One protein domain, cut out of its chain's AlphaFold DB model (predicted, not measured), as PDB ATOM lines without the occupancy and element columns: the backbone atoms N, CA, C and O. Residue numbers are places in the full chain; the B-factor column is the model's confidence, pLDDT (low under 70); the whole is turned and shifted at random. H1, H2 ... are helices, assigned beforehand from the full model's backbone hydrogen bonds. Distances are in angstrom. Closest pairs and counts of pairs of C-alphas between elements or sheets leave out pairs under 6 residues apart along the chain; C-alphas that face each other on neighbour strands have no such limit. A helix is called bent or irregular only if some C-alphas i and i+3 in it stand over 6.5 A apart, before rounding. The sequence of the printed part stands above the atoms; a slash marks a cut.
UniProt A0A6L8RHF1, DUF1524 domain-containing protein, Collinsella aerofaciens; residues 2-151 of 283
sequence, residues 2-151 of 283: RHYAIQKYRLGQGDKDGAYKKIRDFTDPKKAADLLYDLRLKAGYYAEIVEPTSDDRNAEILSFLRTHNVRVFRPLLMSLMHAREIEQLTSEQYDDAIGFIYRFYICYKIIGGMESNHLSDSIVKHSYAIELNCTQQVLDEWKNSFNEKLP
ATOM      1  N   ARG A   2     -25.542   8.899  16.614       91.81
ATOM      2  CA  ARG A   2     -27.024   8.920  16.667       91.81
ATOM      3  C   ARG A   2     -27.651   7.601  17.146       91.81
ATOM      4  O   ARG A   2     -28.497   7.640  18.024       91.81
ATOM      5  N   HIS A   3     -27.229   6.455  16.607       94.81
ATOM      6  CA  HIS A   3     -27.789   5.150  17.004       94.81
ATOM      7  C   HIS A   3     -27.498   4.792  18.463       94.81
ATOM      8  O   HIS A   3     -28.393   4.334  19.159       94.81
ATOM      9  N   TYR A   4     -26.293   5.106  18.938       95.75
ATOM     10  CA  TYR A   4     -25.939   5.001  20.351       95.75
ATOM     11  C   TYR A   4     -26.876   5.836  21.236       95.75
ATOM     12  O   TYR A   4     -27.425   5.338  22.209       95.75
ATOM     13  N   ALA A   5     -27.141   7.089  20.856       94.81
ATOM     14  CA  ALA A   5     -28.056   7.944  21.604       94.81
ATOM     15  C   ALA A   5     -29.520   7.459  21.568       94.81
ATOM     16  O   ALA A   5     -30.252   7.661  22.535       94.81
ATOM     17  N   ILE A   6     -29.948   6.802  20.482       94.31
ATOM     18  CA  ILE A   6     -31.254   6.124  20.416       94.31
ATOM     19  C   ILE A   6     -31.305   4.989  21.443       94.31
ATOM     20  O   ILE A   6     -32.220   4.960  22.259       94.31
ATOM     21  N   GLN A   7     -30.309   4.101  21.412       94.69
ATOM     22  CA  GLN A   7     -30.199   2.949  22.306       94.69
ATOM     23  C   GLN A   7     -30.121   3.364  23.780       94.69
ATOM     24  O   GLN A   7     -30.901   2.874  24.584       94.69
ATOM     25  N   LYS A   8     -29.189   4.256  24.136       93.31
ATOM     26  CA  LYS A   8     -28.819   4.532  25.532       93.31
ATOM     27  C   LYS A   8     -29.630   5.645  26.188       93.31
ATOM     28  O   LYS A   8     -29.845   5.616  27.391       93.31
ATOM     29  N   TYR A   9     -30.081   6.628  25.409       92.75
ATOM     30  CA  TYR A   9     -30.720   7.844  25.929       92.75
ATOM     31  C   TYR A   9     -32.118   8.082  25.354       92.75
ATOM     32  O   TYR A   9     -32.679   9.163  25.536       92.75
ATOM     33  N   ARG A  10     -32.689   7.106  24.632       93.56
ATOM     34  CA  ARG A  10     -34.023   7.211  24.020       93.56
ATOM     35  C   ARG A  10     -34.165   8.469  23.147       93.56
ATOM     36  O   ARG A  10     -35.128   9.227  23.262       93.56
ATOM     37  N   LEU A  11     -33.166   8.735  22.303       91.94
ATOM     38  CA  LEU A  11     -33.197   9.844  21.343       91.94
ATOM     39  C   LEU A  11     -34.310   9.622  20.299       91.94
ATOM     40  O   LEU A  11     -34.175   8.772  19.426       91.94
ATOM     41  N   GLY A  12     -35.392  10.393  20.366       87.19
ATOM     42  CA  GLY A  12     -36.530  10.344  19.448       87.19
ATOM     43  C   GLY A  12     -36.476  11.405  18.345       87.19
ATOM     44  O   GLY A  12     -35.502  12.146  18.200       87.19
ATOM     45  N   GLN A  13     -37.544  11.494  17.545       77.12
ATOM     46  CA  GLN A  13     -37.689  12.550  16.530       77.12
ATOM     47  C   GLN A  13     -37.940  13.941  17.143       77.12
ATOM     48  O   GLN A  13     -37.574  14.946  16.540       77.12
ATOM     49  N   GLY A  14     -38.510  14.009  18.353       75.94
ATOM     50  CA  GLY A  14     -38.766  15.267  19.069       75.94
ATOM     51  C   GLY A  14     -37.516  15.954  19.637       75.94
ATOM     52  O   GLY A  14     -37.577  17.125  20.008       75.94
ATOM     53  N   ASP A  15     -36.373  15.265  19.679       81.19
ATOM     54  CA  ASP A  15     -35.120  15.794  20.221       81.19
ATOM     55  C   ASP A  15     -34.362  16.628  19.175       81.19
ATOM     56  O   ASP A  15     -33.434  16.156  18.507       81.19
ATOM     57  N   LYS A  16     -34.757  17.898  19.042       78.06
ATOM     58  CA  LYS A  16     -34.193  18.855  18.066       78.06
ATOM     59  C   LYS A  16     -32.712  19.171  18.293       78.06
ATOM     60  O   LYS A  16     -32.000  19.531  17.363       78.06
ATOM     61  N   ASP A  17     -32.259  18.998  19.527       81.19
ATOM     62  CA  ASP A  17     -30.906  19.291  19.996       81.19
ATOM     63  C   ASP A  17     -29.847  18.258  19.562       81.19
ATOM     64  O   ASP A  17     -28.641  18.486  19.687       81.19
ATOM     65  N   GLY A  18     -30.286  17.115  19.027       87.69
ATOM     66  CA  GLY A  18     -29.408  16.093  18.471       87.69
ATOM     67  C   GLY A  18     -28.678  15.231  19.508       87.69
ATOM     68  O   GLY A  18     -28.825  15.361  20.723       87.69
ATOM     69  N   ALA A  19     -27.881  14.287  19.000       90.81
ATOM     70  CA  ALA A  19     -27.283  13.227  19.814       90.81
ATOM     71  C   ALA A  19     -26.249  13.743  20.826       90.81
ATOM     72  O   ALA A  19     -26.228  13.272  21.954       90.81
ATOM     73  N   TYR A  20     -25.408  14.706  20.436       90.25
ATOM     74  CA  TYR A  20     -24.340  15.214  21.301       90.25
ATOM     75  C   TYR A  20     -24.896  15.886  22.559       90.25
ATOM     76  O   TYR A  20     -24.515  15.522  23.668       90.25
ATOM     77  N   LYS A  21     -25.836  16.826  22.390       89.69
ATOM     78  CA  LYS A  21     -26.442  17.547  23.511       89.69
ATOM     79  C   LYS A  21     -27.221  16.598  24.424       89.69
ATOM     80  O   LYS A  21     -27.043  16.666  25.630       89.69
ATOM     81  N   LYS A  22     -27.964  15.638  23.858       90.94
ATOM     82  CA  LYS A  22     -28.653  14.602  24.644       90.94
ATOM     83  C   LYS A  22     -27.681  13.756  25.477       90.94
ATOM     84  O   LYS A  22     -27.928  13.547  26.652       90.94
ATOM     85  N   ILE A  23     -26.556  13.314  24.916       91.94
ATOM     86  CA  ILE A  23     -25.548  12.565  25.690       91.94
ATOM     87  C   ILE A  23     -24.961  13.448  26.795       91.94
ATOM     88  O   ILE A  23     -24.896  13.021  27.944       91.94
ATOM     89  N   ARG A  24     -24.566  14.683  26.467       90.31
ATOM     90  CA  ARG A  24     -23.983  15.634  27.423       90.31
ATOM     91  C   ARG A  24     -24.923  15.920  28.595       90.31
ATOM     92  O   ARG A  24     -24.482  15.889  29.735       90.31
ATOM     93  N   ASP A  25     -26.192  16.200  28.314       89.75
ATOM     94  CA  ASP A  25     -27.160  16.641  29.322       89.75
ATOM     95  C   ASP A  25     -27.596  15.493  30.254       89.75
ATOM     96  O   ASP A  25     -27.997  15.742  31.386       89.75
ATOM     97  N   PHE A  26     -27.486  14.239  29.800       87.88
ATOM     98  CA  PHE A  26     -27.868  13.043  30.561       87.88
ATOM     99  C   PHE A  26     -26.673  12.232  31.087       87.88
ATOM    100  O   PHE A  26     -26.865  11.160  31.661       87.88
ATOM    101  N   THR A  27     -25.442  12.721  30.913       88.81
ATOM    102  CA  THR A  27     -24.238  12.096  31.477       88.81
ATOM    103  C   THR A  27     -23.729  12.931  32.640       88.81
ATOM    104  O   THR A  27     -23.470  14.121  32.486       88.81
ATOM    105  N   ASP A  28     -23.530  12.299  33.796       89.12
ATOM    106  CA  ASP A  28     -22.834  12.932  34.917       89.12
ATOM    107  C   ASP A  28     -21.368  13.204  34.521       89.12
ATOM    108  O   ASP A  28     -20.641  12.248  34.232       89.12
ATOM    109  N   PRO A  29     -20.891  14.466  34.527       87.19
ATOM    110  CA  PRO A  29     -19.503  14.791  34.201       87.19
ATOM    111  C   PRO A  29     -18.477  14.031  35.052       87.19
ATOM    112  O   PRO A  29     -17.369  13.767  34.588       87.19
ATOM    113  N   LYS A  30     -18.839  13.636  36.281       89.94
ATOM    114  CA  LYS A  30     -17.976  12.840  37.167       89.94
ATOM    115  C   LYS A  30     -17.840  11.381  36.720       89.94
ATOM    116  O   LYS A  30     -16.908  10.709  37.145       89.94
ATOM    117  N   LYS A  31     -18.735  10.908  35.847       89.00
ATOM    118  CA  LYS A  31     -18.764   9.558  35.263       89.00
ATOM    119  C   LYS A  31     -18.385   9.549  33.779       89.00
ATOM    120  O   LYS A  31     -18.773   8.654  33.031       89.00
ATOM    121  N   ALA A  32     -17.608  10.536  33.330       87.81
ATOM    122  CA  ALA A  32     -17.156  10.607  31.941       87.81
ATOM    123  C   ALA A  32     -16.383   9.348  31.498       87.81
ATOM    124  O   ALA A  32     -16.496   8.935  30.346       87.81
ATOM    125  N   ALA A  33     -15.641   8.711  32.410       91.94
ATOM    126  CA  ALA A  33     -14.950   7.452  32.135       91.94
ATOM    127  C   ALA A  33     -15.927   6.311  31.787       91.94
ATOM    128  O   ALA A  33     -15.702   5.612  30.800       91.94
ATOM    129  N   ASP A  34     -17.034   6.180  32.527       92.81
ATOM    130  CA  ASP A  34     -18.069   5.163  32.281       92.81
ATOM    131  C   ASP A  34     -18.705   5.356  30.900       92.81
ATOM    132  O   ASP A  34     -18.880   4.398  30.149       92.81
ATOM    133  N   LEU A  35     -18.984   6.613  30.526       92.69
ATOM    134  CA  LEU A  35     -19.476   6.951  29.189       92.69
ATOM    135  C   LEU A  35     -18.481   6.525  28.100       92.69
ATOM    136  O   LEU A  35     -18.885   5.954  27.090       92.69
ATOM    137  N   LEU A  36     -17.187   6.812  28.270       92.56
ATOM    138  CA  LEU A  36     -16.168   6.447  27.281       92.56
ATOM    139  C   LEU A  36     -16.013   4.927  27.150       92.56
ATOM    140  O   LEU A  36     -15.840   4.429  26.035       92.56
ATOM    141  N   TYR A  37     -16.105   4.196  28.264       94.81
ATOM    142  CA  TYR A  37     -16.089   2.737  28.262       94.81
ATOM    143  C   TYR A  37     -17.300   2.166  27.513       94.81
ATOM    144  O   TYR A  37     -17.129   1.377  26.583       94.81
ATOM    145  N   ASP A  38     -18.508   2.626  27.846       94.94
ATOM    146  CA  ASP A  38     -19.748   2.202  27.189       94.94
ATOM    147  C   ASP A  38     -19.724   2.557  25.692       94.94
ATOM    148  O   ASP A  38     -20.007   1.708  24.850       94.94
ATOM    149  N   LEU A  39     -19.268   3.758  25.315       95.00
ATOM    150  CA  LEU A  39     -19.090   4.147  23.910       95.00
ATOM    151  C   LEU A  39     -18.143   3.213  23.153       95.00
ATOM    152  O   LEU A  39     -18.443   2.846  22.016       95.00
ATOM    153  N   ARG A  40     -17.009   2.839  23.757       96.62
ATOM    154  CA  ARG A  40     -16.050   1.905  23.151       96.62
ATOM    155  C   ARG A  40     -16.679   0.528  22.961       96.62
ATOM    156  O   ARG A  40     -16.552  -0.037  21.877       96.62
ATOM    157  N   LEU A  41     -17.377   0.021  23.974       96.38
ATOM    158  CA  LEU A  41     -18.083  -1.257  23.910       96.38
ATOM    159  C   LEU A  41     -19.122  -1.255  22.779       96.38
ATOM    160  O   LEU A  41     -19.074  -2.080  21.868       96.38
ATOM    161  N   LYS A  42     -20.008  -0.252  22.763       96.50
ATOM    162  CA  LYS A  42     -21.051  -0.122  21.738       96.50
ATOM    163  C   LYS A  42     -20.484   0.118  20.336       96.50
ATOM    164  O   LYS A  42     -21.114  -0.265  19.351       96.50
ATOM    165  N   ALA A  43     -19.317   0.752  20.215       96.75
ATOM    166  CA  ALA A  43     -18.628   0.870  18.934       96.75
ATOM    167  C   ALA A  43     -18.208  -0.504  18.386       96.75
ATOM    168  O   ALA A  43     -18.315  -0.707  17.180       96.75
ATOM    169  N   GLY A  44     -17.826  -1.446  19.257       96.81
ATOM    170  CA  GLY A  44     -17.572  -2.844  18.896       96.81
ATOM    171  C   GLY A  44     -18.802  -3.523  18.290       96.81
ATOM    172  O   GLY A  44     -18.731  -4.027  17.173       96.81
ATOM    173  N   TYR A  45     -19.964  -3.427  18.943       96.62
ATOM    174  CA  TYR A  45     -21.225  -3.945  18.382       96.62
ATOM    175  C   TYR A  45     -21.569  -3.307  17.040       96.62
ATOM    176  O   TYR A  45     -22.017  -3.968  16.108       96.62
ATOM    177  N   TYR A  46     -21.364  -1.994  16.927       96.44
ATOM    178  CA  TYR A  46     -21.623  -1.291  15.679       96.44
ATOM    179  C   TYR A  46     -20.714  -1.781  14.551       96.44
ATOM    180  O   TYR A  46     -21.181  -1.889  13.417       96.44
ATOM    181  N   ALA A  47     -19.441  -2.047  14.856       96.38
ATOM    182  CA  ALA A  47     -18.494  -2.617  13.910       96.38
ATOM    183  C   ALA A  47     -18.979  -3.990  13.439       96.38
ATOM    184  O   ALA A  47     -19.152  -4.154  12.240       96.38
ATOM    185  N   GLU A  48     -19.352  -4.886  14.355       96.00
ATOM    186  CA  GLU A  48     -19.885  -6.214  14.013       96.00
ATOM    187  C   GLU A  48     -21.168  -6.137  13.160       96.00
ATOM    188  O   GLU A  48     -21.347  -6.892  12.215       96.00
ATOM    189  N   ILE A  49     -22.061  -5.171  13.404       95.88
ATOM    190  CA  ILE A  49     -23.266  -4.983  12.568       95.88
ATOM    191  C   ILE A  49     -22.921  -4.511  11.141       95.88
ATOM    192  O   ILE A  49     -23.666  -4.773  10.192       95.88
ATOM    193  N   VAL A  50     -21.850  -3.731  10.975       94.38
ATOM    194  CA  VAL A  50     -21.436  -3.163   9.677       94.38
ATOM    195  C   VAL A  50     -20.498  -4.100   8.924       94.38
ATOM    196  O   VAL A  50     -20.509  -4.132   7.696       94.38
ATOM    197  N   GLU A  51     -19.700  -4.863   9.637       95.00
ATOM    198  CA  GLU A  51     -18.735  -5.800   9.098       95.00
ATOM    199  C   GLU A  51     -18.738  -7.035   9.992       95.00
ATOM    200  O   GLU A  51     -17.889  -7.153  10.871       95.00
ATOM    201  N   PRO A  52     -19.735  -7.920   9.804       93.62
ATOM    202  CA  PRO A  52     -19.817  -9.144  10.580       93.62
ATOM    203  C   PRO A  52     -18.581  -9.996  10.334       93.62
ATOM    204  O   PRO A  52     -18.162 -10.152   9.183       93.62
ATOM    205  N   THR A  53     -17.999 -10.513  11.408       90.38
ATOM    206  CA  THR A  53     -16.726 -11.242  11.359       90.38
ATOM    207  C   THR A  53     -16.892 -12.742  11.556       90.38
ATOM    208  O   THR A  53     -16.015 -13.503  11.141       90.38
ATOM    209  N   SER A  54     -18.002 -13.183  12.157       88.56
ATOM    210  CA  SER A  54     -18.307 -14.606  12.291       88.56
ATOM    211  C   SER A  54     -18.851 -15.207  10.991       88.56
ATOM    212  O   SER A  54     -19.359 -14.509  10.115       88.56
ATOM    213  N   ASP A  55     -18.736 -16.528  10.873       86.62
ATOM    214  CA  ASP A  55     -19.323 -17.322   9.787       86.62
ATOM    215  C   ASP A  55     -20.552 -18.086  10.304       86.62
ATOM    216  O   ASP A  55     -20.667 -19.305  10.196       86.62
ATOM    217  N   ASP A  56     -21.434 -17.361  10.998       89.94
ATOM    218  CA  ASP A  56     -22.675 -17.896  11.551       89.94
ATOM    219  C   ASP A  56     -23.912 -17.250  10.915       89.94
ATOM    220  O   ASP A  56     -23.854 -16.252  10.187       89.94
ATOM    221  N   ARG A  57     -25.079 -17.815  11.231       87.19
ATOM    222  CA  ARG A  57     -26.360 -17.359  10.692       87.19
ATOM    223  C   ARG A  57     -26.648 -15.881  10.984       87.19
ATOM    224  O   ARG A  57     -27.247 -15.198  10.147       87.19
ATOM    225  N   ASN A  58     -26.243 -15.373  12.145       93.00
ATOM    226  CA  ASN A  58     -26.460 -13.975  12.501       93.00
ATOM    227  C   ASN A  58     -25.584 -13.067  11.645       93.00
ATOM    228  O   ASN A  58     -26.094 -12.082  11.107       93.00
ATOM    229  N   ALA A  59     -24.314 -13.413  11.436       93.31
ATOM    230  CA  ALA A  59     -23.427 -12.666  10.551       93.31
ATOM    231  C   ALA A  59     -23.949 -12.604   9.112       93.31
ATOM    232  O   ALA A  59     -23.889 -11.547   8.469       93.31
ATOM    233  N   GLU A  60     -24.558 -13.679   8.608       89.56
ATOM    234  CA  GLU A  60     -25.195 -13.642   7.294       89.56
ATOM    235  C   GLU A  60     -26.428 -12.714   7.248       89.56
ATOM    236  O   GLU A  60     -26.705 -12.074   6.224       89.56
ATOM    237  N   ILE A  61     -27.229 -12.664   8.322       91.81
ATOM    238  CA  ILE A  61     -28.389 -11.763   8.435       91.81
ATOM    239  C   ILE A  61     -27.918 -10.308   8.517       91.81
ATOM    240  O   ILE A  61     -28.435  -9.447   7.801       91.81
ATOM    241  N   LEU A  62     -26.903 -10.023   9.333       95.12
ATOM    242  CA  LEU A  62     -26.300  -8.696   9.445       95.12
ATOM    243  C   LEU A  62     -25.708  -8.249   8.098       95.12
ATOM    244  O   LEU A  62     -25.969  -7.132   7.643       95.12
ATOM    245  N   SER A  63     -25.014  -9.151   7.396       92.12
ATOM    246  CA  SER A  63     -24.497  -8.916   6.043       92.12
ATOM    247  C   SER A  63     -25.613  -8.608   5.050       92.12
ATOM    248  O   SER A  63     -25.487  -7.693   4.234       92.12
ATOM    249  N   PHE A  64     -26.746  -9.307   5.142       89.06
ATOM    250  CA  PHE A  64     -27.923  -9.008   4.333       89.06
ATOM    251  C   PHE A  64     -28.482  -7.609   4.617       89.06
ATOM    252  O   PHE A  64     -28.708  -6.846   3.672       89.06
ATOM    253  N   LEU A  65     -28.664  -7.247   5.891       91.44
ATOM    254  CA  LEU A  65     -29.153  -5.924   6.286       91.44
ATOM    255  C   LEU A  65     -28.204  -4.824   5.798       91.44
ATOM    256  O   LEU A  65     -28.654  -3.784   5.319       91.44
ATOM    257  N   ARG A  66     -26.889  -5.057   5.847       91.56
ATOM    258  CA  ARG A  66     -25.878  -4.148   5.298       91.56
ATOM    259  C   ARG A  66     -26.007  -3.981   3.788       91.56
ATOM    260  O   ARG A  66     -26.081  -2.843   3.328       91.56
ATOM    261  N   THR A  67     -26.035  -5.080   3.036       86.75
ATOM    262  CA  THR A  67     -26.123  -5.062   1.564       86.75
ATOM    263  C   THR A  67     -27.387  -4.343   1.089       86.75
ATOM    264  O   THR A  67     -27.347  -3.615   0.102       86.75
ATOM    265  N   HIS A  68     -28.483  -4.443   1.847       84.94
ATOM    266  CA  HIS A  68     -29.741  -3.737   1.576       84.94
ATOM    267  C   HIS A  68     -29.830  -2.356   2.252       84.94
ATOM    268  O   HIS A  68     -30.890  -1.730   2.271       84.94
ATOM    269  N   ASN A  69     -28.719  -1.855   2.802       88.25
ATOM    270  CA  ASN A  69     -28.597  -0.553   3.458       88.25
ATOM    271  C   ASN A  69     -29.641  -0.311   4.574       88.25
ATOM    272  O   ASN A  69     -30.095   0.813   4.809       88.25
ATOM    273  N   VAL A  70     -30.012  -1.365   5.297       91.12
ATOM    274  CA  VAL A  70     -31.012  -1.341   6.366       91.12
ATOM    275  C   VAL A  70     -30.378  -0.850   7.662       91.12
ATOM    276  O   VAL A  70     -29.860  -1.607   8.479       91.12
ATOM    277  N   ARG A  71     -30.399   0.468   7.866       93.69
ATOM    278  CA  ARG A  71     -29.753   1.101   9.033       93.69
ATOM    279  C   ARG A  71     -30.665   1.246  10.247       93.69
ATOM    280  O   ARG A  71     -30.164   1.445  11.350       93.69
ATOM    281  N   VAL A  72     -31.978   1.163  10.039       93.56
ATOM    282  CA  VAL A  72     -32.999   1.494  11.045       93.56
ATOM    283  C   VAL A  72     -32.954   0.569  12.267       93.56
ATOM    284  O   VAL A  72     -33.172   1.036  13.376       93.56
ATOM    285  N   PHE A  73     -32.578  -0.702  12.094       96.25
ATOM    286  CA  PHE A  73     -32.496  -1.682  13.184       96.25
ATOM    287  C   PHE A  73     -31.208  -1.612  14.005       96.25
ATOM    288  O   PHE A  73     -31.113  -2.275  15.029       96.25
ATOM    289  N   ARG A  74     -30.206  -0.820  13.600       96.56
ATOM    290  CA  ARG A  74     -28.902  -0.801  14.284       96.56
ATOM    291  C   ARG A  74     -28.990  -0.507  15.791       96.56
ATOM    292  O   ARG A  74     -28.318  -1.218  16.524       96.56
ATOM    293  N   PRO A  75     -29.795   0.459  16.285       97.50
ATOM    294  CA  PRO A  75     -29.932   0.670  17.729       97.50
ATOM    295  C   PRO A  75     -30.449  -0.574  18.462       97.50
ATOM    296  O   PRO A  75     -29.941  -0.917  19.520       97.50
ATOM    297  N   LEU A  76     -31.410  -1.271  17.858       97.81
ATOM    298  CA  LEU A  76     -32.035  -2.461  18.419       97.81
ATOM    299  C   LEU A  76     -31.065  -3.646  18.454       97.81
ATOM    300  O   LEU A  76     -30.935  -4.309  19.477       97.81
ATOM    301  N   LEU A  77     -30.329  -3.859  17.358       98.19
ATOM    302  CA  LEU A  77     -29.271  -4.868  17.262       98.19
ATOM    303  C   LEU A  77     -28.185  -4.643  18.322       98.19
ATOM    304  O   LEU A  77     -27.751  -5.595  18.964       98.19
ATOM    305  N   MET A  78     -27.784  -3.388  18.552       98.06
ATOM    306  CA  MET A  78     -26.815  -3.052  19.601       98.06
ATOM    307  C   MET A  78     -27.353  -3.350  21.006       98.06
ATOM    308  O   MET A  78     -26.570  -3.750  21.867       98.06
ATOM    309  N   SER A  79     -28.649  -3.142  21.264       98.38
ATOM    310  CA  SER A  79     -29.266  -3.493  22.552       98.38
ATOM    311  C   SER A  79     -29.300  -5.003  22.764       98.38
ATOM    312  O   SER A  79     -28.966  -5.467  23.846       98.38
ATOM    313  N   LEU A  80     -29.637  -5.773  21.725       98.50
ATOM    314  CA  LEU A  80     -29.649  -7.238  21.776       98.50
ATOM    315  C   LEU A  80     -28.244  -7.819  21.994       98.50
ATOM    316  O   LEU A  80     -28.075  -8.716  22.813       98.50
ATOM    317  N   MET A  81     -27.230  -7.285  21.300       97.88
ATOM    318  CA  MET A  81     -25.828  -7.683  21.496       97.88
ATOM    319  C   MET A  81     -25.365  -7.415  22.929       97.88
ATOM    320  O   MET A  81     -24.757  -8.284  23.546       97.88
ATOM    321  N   HIS A  82     -25.711  -6.249  23.480       98.12
ATOM    322  CA  HIS A  82     -25.386  -5.930  24.866       98.12
ATOM    323  C   HIS A  82     -26.088  -6.855  25.854       98.12
ATOM    324  O   HIS A  82     -25.425  -7.407  26.722       98.12
ATOM    325  N   ALA A  83     -27.403  -7.048  25.703       98.06
ATOM    326  CA  ALA A  83     -28.194  -7.923  26.564       98.06
ATOM    327  C   ALA A  83     -27.641  -9.356  26.588       98.06
ATOM    328  O   ALA A  83     -27.615  -9.981  27.644       98.06
ATOM    329  N   ARG A  84     -27.149  -9.851  25.445       97.38
ATOM    330  CA  ARG A  84     -26.451 -11.137  25.356       97.38
ATOM    331  C   ARG A  84     -25.123 -11.131  26.114       97.38
ATOM    332  O   ARG A  84     -24.852 -12.075  26.844       97.38
ATOM    333  N   GLU A  85     -24.301 -10.094  25.949       96.44
ATOM    334  CA  GLU A  85     -22.991 -10.009  26.616       96.44
ATOM    335  C   GLU A  85     -23.108  -9.946  28.144       96.44
ATOM    336  O   GLU A  85     -22.269 -10.506  28.843       96.44
ATOM    337  N   ILE A  86     -24.170  -9.323  28.665       96.75
ATOM    338  CA  ILE A  86     -24.465  -9.279  30.107       96.75
ATOM    339  C   ILE A  86     -25.379 -10.423  30.579       96.75
ATOM    340  O   ILE A  86     -25.959 -10.332  31.659       96.75
ATOM    341  N   GLU A  87     -25.540 -11.468  29.762       96.81
ATOM    342  CA  GLU A  87     -26.281 -12.700  30.078       96.81
ATOM    343  C   GLU A  87     -27.781 -12.508  30.404       96.81
ATOM    344  O   GLU A  87     -28.425 -13.395  30.959       96.81
ATOM    345  N   GLN A  88     -28.383 -11.378  30.011       97.38
ATOM    346  CA  GLN A  88     -29.841 -11.161  30.077       97.38
ATOM    347  C   GLN A  88     -30.600 -11.828  28.919       97.38
ATOM    348  O   GLN A  88     -31.825 -11.940  28.952       97.38
ATOM    349  N   LEU A  89     -29.878 -12.246  27.880       96.62
ATOM    350  CA  LEU A  89     -30.408 -12.905  26.696       96.62
ATOM    351  C   LEU A  89     -29.569 -14.152  26.412       96.62
ATOM    352  O   LEU A  89     -28.349 -14.054  26.270       96.62
ATOM    353  N   THR A  90     -30.203 -15.319  26.306       97.00
ATOM    354  CA  THR A  90     -29.489 -16.542  25.916       97.00
ATOM    355  C   THR A  90     -29.083 -16.485  24.441       97.00
ATOM    356  O   THR A  90     -29.647 -15.719  23.655       97.00
ATOM    357  N   SER A  91     -28.127 -17.322  24.026       95.31
ATOM    358  CA  SER A  91     -27.760 -17.433  22.604       95.31
ATOM    359  C   SER A  91     -28.962 -17.802  21.726       95.31
ATOM    360  O   SER A  91     -29.145 -17.202  20.677       95.31
ATOM    361  N   GLU A  92     -29.830 -18.708  22.184       95.75
ATOM    362  CA  GLU A  92     -31.036 -19.109  21.446       95.75
ATOM    363  C   GLU A  92     -32.026 -17.946  21.280       95.75
ATOM    364  O   GLU A  92     -32.517 -17.693  20.181       95.75
ATOM    365  N   GLN A  93     -32.278 -17.181  22.348       96.69
ATOM    366  CA  GLN A  93     -33.147 -16.004  22.276       96.69
ATOM    367  C   GLN A  93     -32.548 -14.901  21.394       96.69
ATOM    368  O   GLN A  93     -33.284 -14.182  20.718       96.69
ATOM    369  N   TYR A  94     -31.220 -14.754  21.398       97.38
ATOM    370  CA  TYR A  94     -30.517 -13.840  20.503       97.38
ATOM    371  C   TYR A  94     -30.699 -14.244  19.042       97.38
ATOM    372  O   TYR A  94     -31.134 -13.416  18.244       97.38
ATOM    373  N   ASP A  95     -30.442 -15.506  18.705       95.19
ATOM    374  CA  ASP A  95     -30.577 -16.026  17.343       95.19
ATOM    375  C   ASP A  95     -32.015 -15.863  16.828       95.19
ATOM    376  O   ASP A  95     -32.236 -15.380  15.712       95.19
ATOM    377  N   ASP A  96     -33.011 -16.166  17.666       93.75
ATOM    378  CA  ASP A  96     -34.417 -15.949  17.326       93.75
ATOM    379  C   ASP A  96     -34.751 -14.456  17.143       93.75
ATOM    380  O   ASP A  96     -35.433 -14.086  16.187       93.75
ATOM    381  N   ALA A  97     -34.226 -13.563  17.987       96.44
ATOM    382  CA  ALA A  97     -34.430 -12.122  17.842       96.44
ATOM    383  C   ALA A  97     -33.811 -11.559  16.548       96.44
ATOM    384  O   ALA A  97     -34.441 -10.746  15.861       96.44
ATOM    385  N   ILE A  98     -32.604 -11.996  16.175       96.06
ATOM    386  CA  ILE A  98     -31.966 -11.613  14.908       96.06
ATOM    387  C   ILE A  98     -32.754 -12.180  13.718       96.06
ATOM    388  O   ILE A  98     -33.034 -11.457  12.752       96.06
ATOM    389  N   GLY A  99     -33.189 -13.439  13.812       91.62
ATOM    390  CA  GLY A  99     -34.065 -14.080  12.833       91.62
ATOM    391  C   GLY A  99     -35.394 -13.344  12.655       91.62
ATOM    392  O   GLY A  99     -35.828 -13.117  11.524       91.62
ATOM    393  N   PHE A 100     -36.014 -12.899  13.746       92.94
ATOM    394  CA  PHE A 100     -37.246 -12.115  13.718       92.94
ATOM    395  C   PHE A 100     -37.058 -10.790  12.969       92.94
ATOM    396  O   PHE A 100     -37.858 -10.478  12.090       92.94
ATOM    397  N   ILE A 101     -35.984 -10.033  13.241       94.94
ATOM    398  CA  ILE A 101     -35.688  -8.776  12.522       94.94
ATOM    399  C   ILE A 101     -35.606  -9.020  11.013       94.94
ATOM    400  O   ILE A 101     -36.144  -8.234  10.227       94.94
ATOM    401  N   TYR A 102     -34.952 -10.110  10.610       91.00
ATOM    402  CA  TYR A 102     -34.837 -10.504   9.211       91.00
ATOM    403  C   TYR A 102     -36.206 -10.788   8.579       91.00
ATOM    404  O   TYR A 102     -36.572 -10.123   7.603       91.00
ATOM    405  N   ARG A 103     -36.987 -11.709   9.166       88.06
ATOM    406  CA  ARG A 103     -38.328 -12.087   8.679       88.06
ATOM    407  C   ARG A 103     -39.263 -10.878   8.622       88.06
ATOM    408  O   ARG A 103     -39.911 -10.633   7.603       88.06
ATOM    409  N   PHE A 104     -39.258 -10.066   9.677       91.25
ATOM    410  CA  PHE A 104     -40.049  -8.846   9.757       91.25
ATOM    411  C   PHE A 104     -39.677  -7.851   8.654       91.25
ATOM    412  O   PHE A 104     -40.559  -7.364   7.949       91.25
ATOM    413  N   TYR A 105     -38.388  -7.538   8.470       90.94
ATOM    414  CA  TYR A 105     -37.963  -6.552   7.471       90.94
ATOM    415  C   TYR A 105     -38.402  -6.943   6.061       90.94
ATOM    416  O   TYR A 105     -38.882  -6.103   5.297       90.94
ATOM    417  N   ILE A 106     -38.266  -8.221   5.727       86.19
ATOM    418  CA  ILE A 106     -38.703  -8.769   4.449       86.19
ATOM    419  C   ILE A 106     -40.195  -8.528   4.240       86.19
ATOM    420  O   ILE A 106     -40.596  -7.920   3.245       86.19
ATOM    421  N   CYS A 107     -41.027  -8.949   5.184       86.88
ATOM    422  CA  CYS A 107     -42.467  -8.879   4.982       86.88
ATOM    423  C   CYS A 107     -43.000  -7.455   5.093       86.88
ATOM    424  O   CYS A 107     -43.879  -7.074   4.327       86.88
ATOM    425  N   TYR A 108     -42.402  -6.631   5.947       89.94
ATOM    426  CA  TYR A 108     -42.751  -5.226   6.091       89.94
ATOM    427  C   TYR A 108     -42.324  -4.383   4.878       89.94
ATOM    428  O   TYR A 108     -43.145  -3.693   4.273       89.94
ATOM    429  N   LYS A 109     -41.039  -4.428   4.501       88.38
ATOM    430  CA  LYS A 109     -40.456  -3.536   3.484       88.38
ATOM    431  C   LYS A 109     -40.449  -4.149   2.088       88.38
ATOM    432  O   LYS A 109     -40.858  -3.490   1.135       88.38
ATOM    433  N   ILE A 110     -39.940  -5.372   1.948       84.88
ATOM    434  CA  ILE A 110     -39.683  -5.979   0.632       84.88
ATOM    435  C   ILE A 110     -40.993  -6.378  -0.037       84.88
ATOM    436  O   ILE A 110     -41.200  -6.047  -1.208       84.88
ATOM    437  N   ILE A 111     -41.874  -7.050   0.704       85.12
ATOM    438  CA  ILE A 111     -43.169  -7.512   0.195       85.12
ATOM    439  C   ILE A 111     -44.256  -6.488   0.511       85.12
ATOM    440  O   ILE A 111     -44.942  -6.026  -0.391       85.12
ATOM    441  N   GLY A 112     -44.361  -6.058   1.769       86.19
ATOM    442  CA  GLY A 112     -45.364  -5.098   2.231       86.19
ATOM    443  C   GLY A 112     -45.227  -3.689   1.656       86.19
ATOM    444  O   GLY A 112     -46.179  -2.921   1.720       86.19
ATOM    445  N   GLY A 113     -44.068  -3.335   1.088       83.62
ATOM    446  CA  GLY A 113     -43.839  -2.022   0.481       83.62
ATOM    447  C   GLY A 113     -43.850  -0.857   1.477       83.62
ATOM    448  O   GLY A 113     -43.853   0.297   1.060       83.62
ATOM    449  N   MET A 114     -43.844  -1.131   2.782       87.25
ATOM    450  CA  MET A 114     -43.966  -0.111   3.822       87.25
ATOM    451  C   MET A 114     -42.670   0.683   3.982       87.25
ATOM    452  O   MET A 114     -41.580   0.178   3.738       87.25
ATOM    453  N   GLU A 115     -42.741   1.936   4.424       86.19
ATOM    454  CA  GLU A 115     -41.541   2.752   4.620       86.19
ATOM    455  C   GLU A 115     -40.898   2.551   5.999       86.19
ATOM    456  O   GLU A 115     -41.552   2.571   7.038       86.19
ATOM    457  N   SER A 116     -39.572   2.371   6.027       83.00
ATOM    458  CA  SER A 116     -38.835   2.083   7.267       83.00
ATOM    459  C   SER A 116     -38.846   3.244   8.267       83.00
ATOM    460  O   SER A 116     -38.612   3.032   9.455       83.00
ATOM    461  N   ASN A 117     -39.123   4.471   7.820       81.81
ATOM    462  CA  ASN A 117     -39.263   5.637   8.695       81.81
ATOM    463  C   ASN A 117     -40.437   5.486   9.687       81.81
ATOM    464  O   ASN A 117     -40.328   5.983  10.809       81.81
ATOM    465  N   HIS A 118     -41.488   4.737   9.339       88.00
ATOM    466  CA  HIS A 118     -42.638   4.439  10.205       88.00
ATOM    467  C   HIS A 118     -42.302   3.485  11.373       88.00
ATOM    468  O   HIS A 118     -43.133   3.253  12.259       88.00
ATOM    469  N   LEU A 119     -41.081   2.936  11.396       91.62
ATOM    470  CA  LEU A 119     -40.558   2.128  12.500       91.62
ATOM    471  C   LEU A 119     -39.798   2.958  13.539       91.62
ATOM    472  O   LEU A 119     -39.481   2.428  14.599       91.62
ATOM    473  N   SER A 120     -39.500   4.234  13.260       89.94
ATOM    474  CA  SER A 120     -38.585   5.047  14.077       89.94
ATOM    475  C   SER A 120     -38.953   5.043  15.561       89.94
ATOM    476  O   SER A 120     -38.104   4.742  16.395       89.94
ATOM    477  N   ASP A 121     -40.215   5.313  15.896       91.88
ATOM    478  CA  ASP A 121     -40.652   5.406  17.294       91.88
ATOM    479  C   ASP A 121     -40.632   4.049  18.003       91.88
ATOM    480  O   ASP A 121     -40.199   3.959  19.152       91.88
ATOM    481  N   SER A 122     -41.022   2.976  17.306       95.00
ATOM    482  CA  SER A 122     -40.943   1.612  17.838       95.00
ATOM    483  C   SER A 122     -39.496   1.182  18.062       95.00
ATOM    484  O   SER A 122     -39.195   0.593  19.094       95.00
ATOM    485  N   ILE A 123     -38.583   1.529  17.153       96.00
ATOM    486  CA  ILE A 123     -37.150   1.280  17.336       96.00
ATOM    487  C   ILE A 123     -36.632   2.033  18.555       96.00
ATOM    488  O   ILE A 123     -35.966   1.428  19.388       96.00
ATOM    489  N   VAL A 124     -36.949   3.322  18.701       95.69
ATOM    490  CA  VAL A 124     -36.513   4.115  19.860       95.69
ATOM    491  C   VAL A 124     -37.045   3.521  21.164       95.69
ATOM    492  O   VAL A 124     -36.277   3.344  22.107       95.69
ATOM    493  N   LYS A 125     -38.341   3.189  21.213       96.44
ATOM    494  CA  LYS A 125     -38.989   2.590  22.386       96.44
ATOM    495  C   LYS A 125     -38.313   1.277  22.782       96.44
ATOM    496  O   LYS A 125     -37.878   1.141  23.921       96.44
ATOM    497  N   HIS A 126     -38.229   0.334  21.847       97.94
ATOM    498  CA  HIS A 126     -37.841  -1.043  22.153       97.94
ATOM    499  C   HIS A 126     -36.328  -1.218  22.291       97.94
ATOM    500  O   HIS A 126     -35.893  -1.965  23.161       97.94
ATOM    501  N   SER A 127     -35.512  -0.458  21.549       97.62
ATOM    502  CA  SER A 127     -34.050  -0.475  21.752       97.62
ATOM    503  C   SER A 127     -33.687  -0.001  23.159       97.62
ATOM    504  O   SER A 127     -32.838  -0.604  23.809       97.62
ATOM    505  N   TYR A 128     -34.343   1.059  23.640       97.44
ATOM    506  CA  TYR A 128     -34.109   1.580  24.984       97.44
ATOM    507  C   TYR A 128     -34.623   0.627  26.072       97.44
ATOM    508  O   TYR A 128     -33.939   0.417  27.066       97.44
ATOM    509  N   ALA A 129     -35.797   0.014  25.879       97.88
ATOM    510  CA  ALA A 129     -36.343  -0.956  26.831       97.88
ATOM    511  C   ALA A 129     -35.423  -2.178  27.008       97.88
ATOM    512  O   ALA A 129     -35.106  -2.537  28.140       97.88
ATOM    513  N   ILE A 130     -34.938  -2.756  25.902       98.06
ATOM    514  CA  ILE A 130     -33.996  -3.889  25.920       98.06
ATOM    515  C   ILE A 130     -32.663  -3.488  26.564       98.06
ATOM    516  O   ILE A 130     -32.110  -4.258  27.338       98.06
ATOM    517  N   GLU A 131     -32.156  -2.284  26.279       97.50
ATOM    518  CA  GLU A 131     -30.899  -1.793  26.868       97.50
ATOM    519  C   GLU A 131     -30.988  -1.602  28.389       97.50
ATOM    520  O   GLU A 131     -29.982  -1.763  29.073       97.50
ATOM    521  N   LEU A 132     -32.161  -1.231  28.916       95.44
ATOM    522  CA  LEU A 132     -32.354  -1.038  30.354       95.44
ATOM    523  C   LEU A 132     -32.427  -2.360  31.117       95.44
ATOM    524  O   LEU A 132     -31.787  -2.500  32.157       95.44
ATOM    525  N   ASN A 133     -33.267  -3.281  30.647       95.31
ATOM    526  CA  ASN A 133     -33.464  -4.583  31.268       95.31
ATOM    527  C   ASN A 133     -34.161  -5.522  30.279       95.31
ATOM    528  O   ASN A 133     -35.383  -5.469  30.113       95.31
ATOM    529  N   CYS A 134     -33.386  -6.371  29.616       96.81
ATOM    530  CA  CYS A 134     -33.918  -7.326  28.664       96.81
ATOM    531  C   CYS A 134     -34.568  -8.500  29.407       96.81
ATOM    532  O   CYS A 134     -33.899  -9.295  30.058       96.81
ATOM    533  N   THR A 135     -35.891  -8.611  29.299       96.75
ATOM    534  CA  THR A 135     -36.674  -9.740  29.818       96.75
ATOM    535  C   THR A 135     -37.492 -10.360  28.692       96.75
ATOM    536  O   THR A 135     -37.721  -9.721  27.664       96.75
ATOM    537  N   GLN A 136     -37.997 -11.580  28.893       95.75
ATOM    538  CA  GLN A 136     -38.882 -12.218  27.911       95.75
ATOM    539  C   GLN A 136     -40.104 -11.343  27.589       95.75
ATOM    540  O   GLN A 136     -40.429 -11.157  26.422       95.75
ATOM    541  N   GLN A 137     -40.707 -10.708  28.600       97.00
ATOM    542  CA  GLN A 137     -41.823  -9.782  28.403       97.00
ATOM    543  C   GLN A 137     -41.445  -8.605  27.487       97.00
ATOM    544  O   GLN A 137     -42.211  -8.248  26.597       97.00
ATOM    545  N   VAL A 138     -40.262  -8.010  27.678       97.81
ATOM    546  CA  VAL A 138     -39.785  -6.900  26.835       97.81
ATOM    547  C   VAL A 138     -39.590  -7.354  25.383       97.81
ATOM    548  O   VAL A 138     -39.922  -6.609  24.459       97.81
ATOM    549  N   LEU A 139     -39.093  -8.576  25.167       97.38
ATOM    550  CA  LEU A 139     -38.953  -9.156  23.828       97.38
ATOM    551  C   LEU A 139     -40.314  -9.418  23.173       97.38
ATOM    552  O   LEU A 139     -40.493  -9.096  21.999       97.38
ATOM    553  N   ASP A 140     -41.276  -9.952  23.924       95.94
ATOM    554  CA  ASP A 140     -42.621 -10.245  23.424       95.94
ATOM    555  C   ASP A 140     -43.374  -8.954  23.070       95.94
ATOM    556  O   ASP A 140     -43.946  -8.837  21.987       95.94
ATOM    557  N   GLU A 141     -43.313  -7.932  23.932       96.94
ATOM    558  CA  GLU A 141     -43.882  -6.605  23.663       96.94
ATOM    559  C   GLU A 141     -43.263  -5.950  22.423       96.94
ATOM    560  O   GLU A 141     -43.963  -5.300  21.634       96.94
ATOM    561  N   TRP A 142     -41.952  -6.116  22.233       97.00
ATOM    562  CA  TRP A 142     -41.263  -5.657  21.036       97.00
ATOM    563  C   TRP A 142     -41.775  -6.373  19.783       97.00
ATOM    564  O   TRP A 142     -42.209  -5.699  18.841       97.00
ATOM    565  N   LYS A 143     -41.765  -7.708  19.769       95.12
ATOM    566  CA  LYS A 143     -42.201  -8.510  18.618       95.12
ATOM    567  C   LYS A 143     -43.662  -8.246  18.263       95.12
ATOM    568  O   LYS A 143     -43.960  -7.982  17.100       95.12
ATOM    569  N   ASN A 144     -44.552  -8.197  19.255       94.00
ATOM    570  CA  ASN A 144     -45.973  -7.899  19.057       94.00
ATOM    571  C   ASN A 144     -46.181  -6.510  18.442       94.00
ATOM    572  O   ASN A 144     -46.862  -6.373  17.429       94.00
ATOM    573  N   SER A 145     -45.506  -5.489  18.977       95.12
ATOM    574  CA  SER A 145     -45.580  -4.123  18.447       95.12
ATOM    575  C   SER A 145     -45.080  -4.002  17.001       95.12
ATOM    576  O   SER A 145     -45.485  -3.087  16.282       95.12
ATOM    577  N   PHE A 146     -44.165  -4.876  16.581       93.69
ATOM    578  CA  PHE A 146     -43.712  -4.958  15.197       93.69
ATOM    579  C   PHE A 146     -44.728  -5.711  14.336       93.69
ATOM    580  O   PHE A 146     -45.111  -5.198  13.287       93.69
ATOM    581  N   ASN A 147     -45.240  -6.850  14.802       90.88
ATOM    582  CA  ASN A 147     -46.248  -7.637  14.092       90.88
ATOM    583  C   ASN A 147     -47.533  -6.847  13.804       90.88
ATOM    584  O   ASN A 147     -48.063  -6.940  12.703       90.88
ATOM    585  N   GLU A 148     -47.978  -5.981  14.718       91.25
ATOM    586  CA  GLU A 148     -49.122  -5.074  14.503       91.25
ATOM    587  C   GLU A 148     -48.935  -4.098  13.327       91.25
ATOM    588  O   GLU A 148     -49.905  -3.555  12.801       91.25
ATOM    589  N   LYS A 149     -47.689  -3.843  12.910       92.00
ATOM    590  CA  LYS A 149     -47.369  -2.965  11.775       92.00
ATOM    591  C   LYS A 149     -47.281  -3.712  10.449       92.00
ATOM    592  O   LYS A 149     -47.061  -3.067   9.421       92.00
ATOM    593  N   LEU A 150     -47.370  -5.041  10.457       90.06
ATOM    594  CA  LEU A 150     -47.355  -5.820   9.227       90.06
ATOM    595  C   LEU A 150     -48.594  -5.497   8.381       90.06
ATOM    596  O   LEU A 150     -49.655  -5.176   8.920       90.06
ATOM    597  N   PRO A 151     -48.476  -5.556   7.045       88.94
ATOM    598  CA  PRO A 151     -49.640  -5.445   6.174       88.94
ATOM    599  C   PRO A 151     -50.635  -6.582   6.453       88.94
ATOM    600  O   PRO A 151     -50.240  -7.674   6.858       88.94
TER     601      PRO A 151
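What this domain is: This is residues 2 to 151 of the 283 residues of the protein "DUF1524 domain-containing protein" of Collinsella aerofaciens (UniProt A0A6L8RHF1). Four helices, H5 to H8, make an up-and-down bundle, and the long helix H3 crosses H5 on the bundle's side, packing on it with residues 42 to 49 while its residue 29 end reaches away from the bundle. H1 packs on H5 and H7, H2 packs on H1 farther out, and H4 lies across the residue 50 end of H3 and beside H6. The bundle is well joined along H6, H5, H7 and H8, but H6 and H8 close it with few contacts. The printed part has 150 residues with eight named helices, H1 to H8 in chain order, and no named strand; its class is all helix. It is compact, with a radius of gyration of the C-alphas of 15.2 A and spans of 48 by 35 by 31 A.

Where its parts are: H3, residues 29 to 50, is 30.5 A long and irregular, C-alphas 30 and 33 being 8.0 A apart; it has a kink of 29 degrees near residue 36 and begins at C-alpha 29, (-19.503, 14.791, 34.201). Before it come H1, residues 2 to 9, and H2, residues 18 to 26. After it come H4, residues 57 to 67, and H5, residues 74 to 85, 16.5 A. H6, residues 91 to 111, measures 28.9 A. H7, residues 116 to 132, measures 24.2 A and is irregular, C-alphas 118 and 121 being 7.4 A apart, with a kink of 39 degrees near residue 123. H8, residues 136 to 147, 16.3 A, ends at C-alpha 147, (-46.248, -7.637, 14.092).

How they stand to each other: H3 touches H5 about perpendicular, at 76 degrees, the closest C-alphas being those of Tyr 45 and Met 78, 5.8 A. H5 is the hub, touching four helices. H5 and H7 run the same way at a shallow tilt of 22 degrees, with C-alphas Leu 76 and Ser 127 closest at 4.4 A. H5 and H6 form a helical hairpin at 14 degrees, closest at C-alphas Leu 80 and Tyr 94, 6.8 A. H7 and H8 form another at 2 degrees, closest at C-alphas His 126 and Trp 142, 5.9 A. H6 and H8 only just touch, with 3 pairs of C-alphas within 8 A. H1 touches H2, the closest C-alphas being those of Arg 2 and Ala 19, 5.3 A. H2 and H3 are apart. Every O i to N i+4 pair is within hydrogen-bond range in H1, H2, H4, H5 and H8, against 16 of 18 in H3, 16 of 17 in H6 and 10 of 13 in H7.

The domain as a whole: The two C-alphas farthest apart are those of Lys 30 and Ile 111, 49.2 A. The printed part has no cut and no long link. Its mean pLDDT is 92.6, and no printed residue is under 70.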